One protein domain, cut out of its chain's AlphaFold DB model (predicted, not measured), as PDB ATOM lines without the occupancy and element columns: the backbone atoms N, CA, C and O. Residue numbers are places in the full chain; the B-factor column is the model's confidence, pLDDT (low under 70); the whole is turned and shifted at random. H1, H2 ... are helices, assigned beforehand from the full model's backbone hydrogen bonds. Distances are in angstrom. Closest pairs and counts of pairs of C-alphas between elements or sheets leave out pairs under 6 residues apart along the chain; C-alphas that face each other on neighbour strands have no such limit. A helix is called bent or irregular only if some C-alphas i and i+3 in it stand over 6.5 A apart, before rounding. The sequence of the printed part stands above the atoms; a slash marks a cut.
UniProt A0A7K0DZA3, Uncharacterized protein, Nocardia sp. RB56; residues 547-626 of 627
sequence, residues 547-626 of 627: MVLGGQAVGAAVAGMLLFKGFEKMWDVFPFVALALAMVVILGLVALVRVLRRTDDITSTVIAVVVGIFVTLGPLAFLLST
ATOM      1  N   MET A 547      15.411  28.676  33.558       93.56
ATOM      2  CA  MET A 547      15.170  30.125  33.464       93.56
ATOM      3  C   MET A 547      15.966  30.780  32.327       93.56
ATOM      4  O   MET A 547      15.418  31.645  31.649       93.56
ATOM      5  N   VAL A 548      17.206  30.349  32.065       93.50
ATOM      6  CA  VAL A 548      17.997  30.809  30.907       93.50
ATOM      7  C   VAL A 548      17.350  30.348  29.598       93.50
ATOM      8  O   VAL A 548      17.098  31.177  28.728       93.50
ATOM      9  N   LEU A 549      16.980  29.069  29.488       93.56
ATOM     10  CA  LEU A 549      16.289  28.513  28.319       93.56
ATOM     11  C   LEU A 549      14.923  29.185  28.087       93.56
ATOM     12  O   LEU A 549      14.580  29.520  26.956       93.56
ATOM     13  N   GLY A 550      14.159  29.439  29.154       94.69
ATOM     14  CA  GLY A 550      12.906  30.194  29.087       94.69
ATOM     15  C   GLY A 550      13.115  31.646  28.643       94.69
ATOM     16  O   GLY A 550      12.377  32.138  27.791       94.69
ATOM     17  N   GLY A 551      14.151  32.315  29.159       95.94
ATOM     18  CA  GLY A 551      14.544  33.661  28.735       95.94
ATOM     19  C   GLY A 551      14.960  33.716  27.263       95.94
ATOM     20  O   GLY A 551      14.512  34.600  26.536       95.94
ATOM     21  N   GLN A 552      15.737  32.736  26.796       96.38
ATOM     22  CA  GLN A 552      16.140  32.603  25.395       96.38
ATOM     23  C   GLN A 552      14.935  32.336  24.481       96.38
ATOM     24  O   GLN A 552      14.825  32.963  23.429       96.38
ATOM     25  N   ALA A 553      14.000  31.473  24.888       96.62
ATOM     26  CA  ALA A 553      12.776  31.200  24.132       96.62
ATOM     27  C   ALA A 553      11.870  32.442  24.019       96.62
ATOM     28  O   ALA A 553      11.368  32.741  22.935       96.62
ATOM     29  N   VAL A 554      11.707  33.209  25.104       96.75
ATOM     30  CA  VAL A 554      10.977  34.490  25.083       96.75
ATOM     31  C   VAL A 554      11.709  35.529  24.226       96.75
ATOM     32  O   VAL A 554      11.073  36.204  23.419       96.75
ATOM     33  N   GLY A 555      13.037  35.624  24.332       96.69
ATOM     34  CA  GLY A 555      13.857  36.506  23.495       96.69
ATOM     35  C   GLY A 555      13.735  36.186  22.002       96.69
ATOM     36  O   GLY A 555      13.511  37.089  21.199       96.69
ATOM     37  N   ALA A 556      13.785  34.903  21.637       96.50
ATOM     38  CA  ALA A 556      13.580  34.435  20.267       96.50
ATOM     39  C   ALA A 556      12.157  34.724  19.758       96.50
ATOM     40  O   ALA A 556      11.994  35.156  18.617       96.50
ATOM     41  N   ALA A 557      11.130  34.562  20.601       96.75
ATOM     42  CA  ALA A 557       9.752  34.908  20.251       96.75
ATOM     43  C   ALA A 557       9.575  36.419  20.007       96.75
ATOM     44  O   ALA A 557       8.952  36.811  19.021       96.75
ATOM     45  N   VAL A 558      10.170  37.275  20.848       97.19
ATOM     46  CA  VAL A 558      10.154  38.738  20.661       97.19
ATOM     47  C   VAL A 558      10.933  39.142  19.404       97.19
ATOM     48  O   VAL A 558      10.434  39.945  18.618       97.19
ATOM     49  N   ALA A 559      12.108  38.556  19.156       96.56
ATOM     50  CA  ALA A 559      12.885  38.804  17.941       96.56
ATOM     51  C   ALA A 559      12.121  38.380  16.671       96.56
ATOM     52  O   ALA A 559      12.055  39.144  15.706       96.56
ATOM     53  N   GLY A 560      11.475  37.210  16.692       95.44
ATOM     54  CA  GLY A 560      10.607  36.738  15.612       95.44
ATOM     55  C   GLY A 560       9.396  37.646  15.381       95.44
ATOM     56  O   GLY A 560       9.075  37.958  14.237       95.44
ATOM     57  N   MET A 561       8.766  38.146  16.451       96.38
ATOM     58  CA  MET A 561       7.647  39.091  16.359       96.38
ATOM     59  C   MET A 561       8.078  40.457  15.799       96.38
ATOM     60  O   MET A 561       7.346  41.054  15.009       96.38
ATOM     61  N   LEU A 562       9.272  40.943  16.154       96.12
ATOM     62  CA  LEU A 562       9.851  42.166  15.584       96.12
ATOM     63  C   LEU A 562      10.199  41.994  14.098       96.12
ATOM     64  O   LEU A 562       9.915  42.889  13.305       96.12
ATOM     65  N   LEU A 563      10.747  40.839  13.704       93.06
ATOM     66  CA  LEU A 563      11.032  40.515  12.303       93.06
ATOM     67  C   LEU A 563       9.741  40.387  11.478       93.06
ATOM     68  O   LEU A 563       9.649  40.965  10.393       93.06
ATOM     69  N   PHE A 564       8.714  39.722  12.018       90.38
ATOM     70  CA  PHE A 564       7.381  39.663  11.415       90.38
ATOM     71  C   PHE A 564       6.776  41.064  11.243       90.38
ATOM     72  O   PHE A 564       6.296  41.392  10.163       90.38
ATOM     73  N   LYS A 565       6.875  41.930  12.261       92.62
ATOM     74  CA  LYS A 565       6.402  43.322  12.182       92.62
ATOM     75  C   LYS A 565       7.201  44.180  11.190       92.62
ATOM     76  O   LYS A 565       6.650  45.093  10.575       92.62
ATOM     77  N   GLY A 566       8.486  43.881  11.004       89.44
ATOM     78  CA  GLY A 566       9.299  44.457   9.934       89.44
ATOM     79  C   GLY A 566       8.775  44.073   8.547       89.44
ATOM     80  O   GLY A 566       8.640  44.940   7.688       89.44
ATOM     81  N   PHE A 567       8.420  42.801   8.352       86.25
ATOM     82  CA  PHE A 567       7.860  42.281   7.100       86.25
ATOM     83  C   PHE A 567       6.440  42.801   6.810       86.25
ATOM     84  O   PHE A 567       6.185  43.267   5.703       86.25
ATOM     85  N   GLU A 568       5.555  42.809   7.810       89.00
ATOM     86  CA  GLU A 568       4.222  43.438   7.777       89.00
ATOM     87  C   GLU A 568       4.321  44.886   7.261       89.00
ATOM     88  O   GLU A 568       3.761  45.234   6.221       89.00
ATOM     89  N   LYS A 569       5.163  45.706   7.905       86.00
ATOM     90  CA  LYS A 569       5.378  47.105   7.514       86.00
ATOM     91  C   LYS A 569       6.097  47.270   6.164       86.00
ATOM     92  O   LYS A 569       5.910  48.289   5.497       86.00
ATOM     93  N   MET A 570       6.913  46.300   5.746       84.56
ATOM     94  CA  MET A 570       7.505  46.277   4.402       84.56
ATOM     95  C   MET A 570       6.418  46.089   3.338       84.56
ATOM     96  O   MET A 570       6.485  46.731   2.291       84.56
ATOM     97  N   TRP A 571       5.411  45.254   3.610       87.06
ATOM     98  CA  TRP A 571       4.300  44.990   2.694       87.06
ATOM     99  C   TRP A 571       3.375  46.204   2.551       87.06
ATOM    100  O   TRP A 571       3.066  46.586   1.422       87.06
ATOM    101  N   ASP A 572       3.010  46.849   3.664       86.00
ATOM    102  CA  ASP A 572       2.134  48.034   3.676       86.00
ATOM    103  C   ASP A 572       2.699  49.215   2.869       86.00
ATOM    104  O   ASP A 572       1.961  49.915   2.175       86.00
ATOM    105  N   VAL A 573       4.008  49.470   2.981       87.62
ATOM    106  CA  VAL A 573       4.642  50.677   2.413       87.62
ATOM    107  C   VAL A 573       5.334  50.397   1.073       87.62
ATOM    108  O   VAL A 573       5.388  51.272   0.210       87.62
ATOM    109  N   PHE A 574       5.864  49.187   0.875       90.88
ATOM    110  CA  PHE A 574       6.688  48.826  -0.282       90.88
ATOM    111  C   PHE A 574       6.400  47.386  -0.766       90.88
ATOM    112  O   PHE A 574       7.296  46.534  -0.743       90.88
ATOM    113  N   PRO A 575       5.186  47.088  -1.271       88.94
ATOM    114  CA  PRO A 575       4.775  45.724  -1.624       88.94
ATOM    115  C   PRO A 575       5.688  45.049  -2.662       88.94
ATOM    116  O   PRO A 575       5.914  43.845  -2.586       88.94
ATOM    117  N   PHE A 576       6.299  45.805  -3.583       89.94
ATOM    118  CA  PHE A 576       7.303  45.275  -4.518       89.94
ATOM    119  C   PHE A 576       8.567  44.745  -3.816       89.94
ATOM    120  O   PHE A 576       9.133  43.740  -4.242       89.94
ATOM    121  N   VAL A 577       8.996  45.387  -2.724       87.88
ATOM    122  CA  VAL A 577      10.144  44.943  -1.916       87.88
ATOM    123  C   VAL A 577       9.755  43.740  -1.061       87.88
ATOM    124  O   VAL A 577      10.532  42.793  -0.970       87.88
ATOM    125  N   ALA A 578       8.539  43.718  -0.504       88.25
ATOM    126  CA  ALA A 578       8.018  42.550   0.209       88.25
ATOM    127  C   ALA A 578       7.912  41.313  -0.706       88.25
ATOM    128  O   ALA A 578       8.339  40.230  -0.308       88.25
ATOM    129  N   LEU A 579       7.443  41.476  -1.950       89.00
ATOM    130  CA  LEU A 579       7.425  40.413  -2.967       89.00
ATOM    131  C   LEU A 579       8.837  39.925  -3.325       89.00
ATOM    132  O   LEU A 579       9.067  38.717  -3.374       89.00
ATOM    133  N   ALA A 580       9.794  40.836  -3.530       88.56
ATOM    134  CA  ALA A 580      11.185  40.467  -3.799       88.56
ATOM    135  C   ALA A 580      11.819  39.707  -2.618       88.56
ATOM    136  O   ALA A 580      12.474  38.684  -2.820       88.56
ATOM    137  N   LEU A 581      11.577  40.155  -1.381       88.31
ATOM    138  CA  LEU A 581      12.062  39.506  -0.161       88.31
ATOM    139  C   LEU A 581      11.421  38.120   0.016       88.31
ATOM    140  O   LEU A 581      12.134  37.148   0.255       88.31
ATOM    141  N   ALA A 582      10.106  37.998  -0.186       87.81
ATOM    142  CA  ALA A 582       9.403  36.715  -0.158       87.81
ATOM    143  C   ALA A 582       9.946  35.742  -1.220       87.81
ATOM    144  O   ALA A 582      10.199  34.579  -0.909       87.81
ATOM    145  N   MET A 583      10.209  36.213  -2.443       89.88
ATOM    146  CA  MET A 583      10.824  35.406  -3.502       89.88
ATOM    147  C   MET A 583      12.246  34.954  -3.134       89.88
ATOM    148  O   MET A 583      12.582  33.789  -3.345       89.88
ATOM    149  N   VAL A 584      13.063  35.820  -2.521       93.31
ATOM    150  CA  VAL A 584      14.392  35.452  -1.994       93.31
ATOM    151  C   VAL A 584      14.287  34.415  -0.870       93.31
ATOM    152  O   VAL A 584      15.055  33.455  -0.868       93.31
ATOM    153  N   VAL A 585      13.323  34.542   0.047       92.19
ATOM    154  CA  VAL A 585      13.088  33.564   1.128       92.19
ATOM    155  C   VAL A 585      12.616  32.216   0.577       92.19
ATOM    156  O   VAL A 585      13.118  31.180   1.009       92.19
ATOM    157  N   ILE A 586      11.717  32.206  -0.412       89.62
ATOM    158  CA  ILE A 586      11.261  30.980  -1.084       89.62
ATOM    159  C   ILE A 586      12.432  30.302  -1.806       89.62
ATOM    160  O   ILE A 586      12.646  29.105  -1.621       89.62
ATOM    161  N   LEU A 587      13.235  31.048  -2.571       90.06
ATOM    162  CA  LEU A 587      14.424  30.508  -3.239       90.06
ATOM    163  C   LEU A 587      15.475  30.013  -2.233       90.06
ATOM    164  O   LEU A 587      16.073  28.963  -2.456       90.06
ATOM    165  N   GLY A 588      15.658  30.713  -1.110       91.00
ATOM    166  CA  GLY A 588      16.538  30.306  -0.014       91.00
ATOM    167  C   GLY A 588      16.082  29.014   0.670       91.00
ATOM    168  O   GLY A 588      16.893  28.114   0.870       91.00
ATOM    169  N   LEU A 589      14.784  28.871   0.954       89.00
ATOM    170  CA  LEU A 589      14.198  27.638   1.492       89.00
ATOM    171  C   LEU A 589      14.278  26.481   0.492       89.00
ATOM    172  O   LEU A 589      14.664  25.379   0.874       89.00
ATOM    173  N   VAL A 590      13.981  26.720  -0.788       84.56
ATOM    174  CA  VAL A 590      14.127  25.708  -1.847       84.56
ATOM    175  C   VAL A 590      15.588  25.280  -1.982       84.56
ATOM    176  O   VAL A 590      15.850  24.081  -2.058       84.56
ATOM    177  N   ALA A 591      16.545  26.214  -1.944       84.88
ATOM    178  CA  ALA A 591      17.976  25.917  -1.956       84.88
ATOM    179  C   ALA A 591      18.429  25.152  -0.698       84.88
ATOM    180  O   ALA A 591      19.191  24.193  -0.815       84.88
ATOM    181  N   LEU A 592      17.924  25.506   0.487       85.50
ATOM    182  CA  LEU A 592      18.235  24.820   1.743       85.50
ATOM    183  C   LEU A 592      17.674  23.391   1.763       85.50
ATOM    184  O   LEU A 592      18.422  22.451   2.016       85.50
ATOM    185  N   VAL A 593      16.394  23.198   1.425       84.06
ATOM    186  CA  VAL A 593      15.760  21.869   1.303       84.06
ATOM    187  C   VAL A 593      16.462  21.023   0.242       84.06
ATOM    188  O   VAL A 593      16.660  19.824   0.431       84.06
ATOM    189  N   ARG A 594      16.894  21.645  -0.856       80.25
ATOM    190  CA  ARG A 594      17.718  21.022  -1.895       80.25
ATOM    191  C   ARG A 594      19.075  20.546  -1.365       80.25
ATOM    192  O   ARG A 594      19.456  19.410  -1.638       80.25
ATOM    193  N   VAL A 595      19.792  21.390  -0.623       80.62
ATOM    194  CA  VAL A 595      21.095  21.051  -0.025       80.62
ATOM    195  C   VAL A 595      20.942  19.981   1.058       80.62
ATOM    196  O   VAL A 595      21.769  19.077   1.119       80.62
ATOM    197  N   LEU A 596      19.863  20.023   1.846       82.81
ATOM    198  CA  LEU A 596      19.514  19.006   2.846       82.81
ATOM    199  C   LEU A 596      19.152  17.653   2.219       82.81
ATOM    200  O   LEU A 596      19.534  16.616   2.754       82.81
ATOM    201  N   ARG A 597      18.436  17.640   1.085       78.56
ATOM    202  CA  ARG A 597      18.091  16.396   0.369       78.56
ATOM    203  C   ARG A 597      19.296  15.715  -0.283       78.56
ATOM    204  O   ARG A 597      19.234  14.509  -0.485       78.56
ATOM    205  N   ARG A 598      20.351  16.474  -0.608       70.56
ATOM    206  CA  ARG A 598      21.681  16.033  -1.081       70.56
ATOM    207  C   ARG A 598      21.718  14.766  -1.957       70.56
ATOM    208  O   ARG A 598      22.561  13.896  -1.751       70.56
ATOM    209  N   THR A 599      20.852  14.688  -2.966       61.31
ATOM    210  CA  THR A 599      21.011  13.751  -4.084       61.31
ATOM    211  C   THR A 599      21.503  14.504  -5.317       61.31
ATOM    212  O   THR A 599      21.009  15.587  -5.643       61.31
ATOM    213  N   ASP A 600      22.495  13.945  -6.011       59.62
ATOM    214  CA  ASP A 600      23.179  14.586  -7.146       59.62
ATOM    215  C   ASP A 600      22.376  14.515  -8.463       59.62
ATOM    216  O   ASP A 600      22.928  14.448  -9.563       59.62
ATOM    217  N   ASP A 601      21.045  14.590  -8.369       73.06
ATOM    218  CA  ASP A 601      20.105  14.590  -9.493       73.06
ATOM    219  C   ASP A 601      20.083  15.961 -10.196       73.06
ATOM    220  O   ASP A 601      19.051  16.630 -10.315       73.06
ATOM    221  N   ILE A 602      21.250  16.430 -10.646       70.06
ATOM    222  CA  ILE A 602      21.449  17.744 -11.278       70.06
ATOM    223  C   ILE A 602      20.616  17.871 -12.568       70.06
ATOM    224  O   ILE A 602      20.119  18.949 -12.883       70.06
ATOM    225  N   THR A 603      20.362  16.771 -13.280       77.06
ATOM    226  CA  THR A 603      19.458  16.749 -14.442       77.06
ATOM    227  C   THR A 603      17.995  16.940 -14.038       77.06
ATOM    228  O   THR A 603      17.341  17.852 -14.542       77.06
ATOM    229  N   SER A 604      17.498  16.154 -13.075       75.62
ATOM    230  CA  SER A 604      16.149  16.304 -12.495       75.62
ATOM    231  C   SER A 604      15.937  17.709 -11.920       75.62
ATOM    232  O   SER A 604      14.888  18.320 -12.095       75.62
ATOM    233  N   THR A 605      16.988  18.273 -11.320       75.00
ATOM    234  CA  THR A 605      17.037  19.654 -10.829       75.00
ATOM    235  C   THR A 605      16.817  20.669 -11.938       75.00
ATOM    236  O   THR A 605      15.954  21.530 -11.801       75.00
ATOM    237  N   VAL A 606      17.613  20.612 -13.010       84.06
ATOM    238  CA  VAL A 606      17.511  21.576 -14.112       84.06
ATOM    239  C   VAL A 606      16.135  21.469 -14.766       84.06
ATOM    240  O   VAL A 606      15.519  22.496 -15.029       84.06
ATOM    241  N   ILE A 607      15.600  20.253 -14.916       84.69
ATOM    242  CA  ILE A 607      14.224  20.032 -15.380       84.69
ATOM    243  C   ILE A 607      13.210  20.664 -14.413       84.69
ATOM    244  O   ILE A 607      12.346  21.405 -14.865       84.69
ATOM    245  N   ALA A 608      13.324  20.454 -13.098       82.19
ATOM    246  CA  ALA A 608      12.409  21.030 -12.109       82.19
ATOM    247  C   ALA A 608      12.467  22.570 -12.054       82.19
ATOM    248  O   ALA A 608      11.428  23.215 -11.925       82.19
ATOM    249  N   VAL A 609      13.653  23.170 -12.200       83.12
ATOM    250  CA  VAL A 609      13.827  24.631 -12.284       83.12
ATOM    251  C   VAL A 609      13.224  25.174 -13.580       83.12
ATOM    252  O   VAL A 609      12.470  26.142 -13.536       83.12
ATOM    253  N   VAL A 610      13.486  24.532 -14.724       88.06
ATOM    254  CA  VAL A 610      12.896  24.910 -16.019       88.06
ATOM    255  C   VAL A 610      11.371  24.786 -15.980       88.06
ATOM    256  O   VAL A 610      10.681  25.731 -16.347       88.06
ATOM    257  N   VAL A 611      10.824  23.678 -15.472       88.12
ATOM    258  CA  VAL A 611       9.373  23.480 -15.313       88.12
ATOM    259  C   VAL A 611       8.777  24.507 -14.347       88.12
ATOM    260  O   VAL A 611       7.741  25.081 -14.661       88.12
ATOM    261  N   GLY A 612       9.437  24.822 -13.228       84.31
ATOM    262  CA  GLY A 612       8.995  25.877 -12.308       84.31
ATOM    263  C   GLY A 612       8.949  27.265 -12.962       84.31
ATOM    264  O   GLY A 612       7.989  28.012 -12.767       84.31
ATOM    265  N   ILE A 613       9.938  27.589 -13.800       89.06
ATOM    266  CA  ILE A 613       9.956  28.818 -14.611       89.06
ATOM    267  C   ILE A 613       8.821  28.801 -15.649       89.06
ATOM    268  O   ILE A 613       8.118  29.796 -15.790       89.06
ATOM    269  N   PHE A 614       8.565  27.678 -16.328       86.19
ATOM    270  CA  PHE A 614       7.447  27.562 -17.276       86.19
ATOM    271  C   PHE A 614       6.066  27.627 -16.604       86.19
ATOM    272  O   PHE A 614       5.152  28.219 -17.171       86.19
ATOM    273  N   VAL A 615       5.898  27.080 -15.396       85.62
ATOM    274  CA  VAL A 615       4.633  27.146 -14.637       85.62
ATOM    275  C   VAL A 615       4.368  28.554 -14.094       85.62
ATOM    276  O   VAL A 615       3.218  28.984 -14.061       85.62
ATOM    277  N   THR A 616       5.409  29.299 -13.710       84.44
ATOM    278  CA  THR A 616       5.264  30.680 -13.210       84.44
ATOM    279  C   THR A 616       5.155  31.716 -14.329       84.44
ATOM    280  O   THR A 616       4.332  32.626 -14.237       84.44
ATOM    281  N   LEU A 617       5.926  31.577 -15.413       82.12
ATOM    282  CA  LEU A 617       5.873  32.492 -16.557       82.12
ATOM    283  C   LEU A 617       4.783  32.142 -17.574       82.12
ATOM    284  O   LEU A 617       4.341  33.039 -18.279       82.12
ATOM    285  N   GLY A 618       4.323  30.892 -17.663       84.06
ATOM    286  CA  GLY A 618       3.309  30.464 -18.635       84.06
ATOM    287  C   GLY A 618       2.006  31.277 -18.573       84.06
ATOM    288  O   GLY A 618       1.618  31.853 -19.591       84.06
ATOM    289  N   PRO A 619       1.356  31.406 -17.397       83.62
ATOM    290  CA  PRO A 619       0.167  32.242 -17.237       83.62
ATOM    291  C   PRO A 619       0.442  33.724 -17.526       83.62
ATOM    292  O   PRO A 619      -0.357  34.384 -18.186       83.62
ATOM    293  N   LEU A 620       1.593  34.240 -17.081       77.88
ATOM    294  CA  LEU A 620       1.979  35.640 -17.277       77.88
ATOM    295  C   LEU A 620       2.226  35.964 -18.759       77.88
ATOM    296  O   LEU A 620       1.771  36.993 -19.248       77.88
ATOM    297  N   ALA A 621       2.897  35.070 -19.487       75.06
ATOM    298  CA  ALA A 621       3.146  35.192 -20.917       75.06
ATOM    299  C   ALA A 621       1.843  35.127 -21.724       75.06
ATOM    300  O   ALA A 621       1.684  35.904 -22.658       75.06
ATOM    301  N   PHE A 622       0.891  34.271 -21.333       76.38
ATOM    302  CA  PHE A 622      -0.417  34.188 -21.992       76.38
ATOM    303  C   PHE A 622      -1.251  35.467 -21.790       76.38
ATOM    304  O   PHE A 622      -1.897  35.944 -22.723       76.38
ATOM    305  N   LEU A 623      -1.185  36.069 -20.595       78.94
ATOM    306  CA  LEU A 623      -1.790  37.376 -20.302       78.94
ATOM    307  C   LEU A 623      -1.091  38.538 -21.034       78.94
ATOM    308  O   LEU A 623      -1.745  39.519 -21.375       78.94
ATOM    309  N   LEU A 624       0.212  38.422 -21.308       77.12
ATOM    310  CA  LEU A 624       0.987  39.394 -22.093       77.12
ATOM    311  C   LEU A 624       0.863  39.205 -23.615       77.12
ATOM    312  O   LEU A 624       1.201  40.126 -24.349       77.12
ATOM    313  N   SER A 625       0.405  38.045 -24.101       77.81
ATOM    314  CA  SER A 625       0.225  37.763 -25.536       77.81
ATOM    315  C   SER A 625      -1.212  37.939 -26.044       77.81
ATOM    316  O   SER A 625      -1.456  37.779 -27.237       77.81
ATOM    317  N   THR A 626      -2.178  38.200 -25.154       75.56
ATOM    318  CA  THR A 626      -3.608  38.377 -25.489       75.56
ATOM    319  C   THR A 626      -4.040  39.851 -25.556       75.56
ATOM    320  O   THR A 626      -5.241  40.132 -25.536       75.56
TER     321      THR A 626
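Overview. This is residues 547 to 626 of the 627 residues of an uncharacterized protein of Nocardia sp. RB56 (UniProt A0A7K0DZA3). Three helices form an open zigzag with no packed core: H1 and H2 meet near their ends as a V, and beyond a loop H3 folds back, apart from both. The 80 printed residues, all helix in class, hold H1, H2 and H3 in that order and no named strand; the whole is extended, radius of gyration of the C-alphas 18.6 A, and only just flat, spanning 57 by 39 by 12 A.

Along the chain. H1, the longest, is residues 547 to 573, 38.7 A, from C-alpha 547 at (15.170, 30.125, 33.464). H2 is residues 575 to 597, 32.3 A. H3, residues 602 to 625, 32.5 A, ends with C-alpha 625 at (0.225, 37.763, -25.536); it has a kink of 40 degrees near residue 619 and is only just irregular, C-alphas 616 and 619 being 6.7 A apart.

Arrangement. H1, with residues 567 to 571 alone, touches residues 577 to 579 of H2; the closest C-alphas, of Trp 571 and Ala 578, are 5.1 A apart. They run opposite ways at a steep tilt of 47 degrees. H3 is apart from H1 and H2. Every O i to N i+4 pair is within hydrogen-bond range in H1 and H2, 18 of 20 in H3.

Size, cuts and confidence. The C-alphas farthest apart, of Met 547 and Thr 626, are 62.4 A apart. The printed part has no cut, and both links are tight. Mean pLDDT of the printed part is 86.1; residues 599 to 600 are under 70.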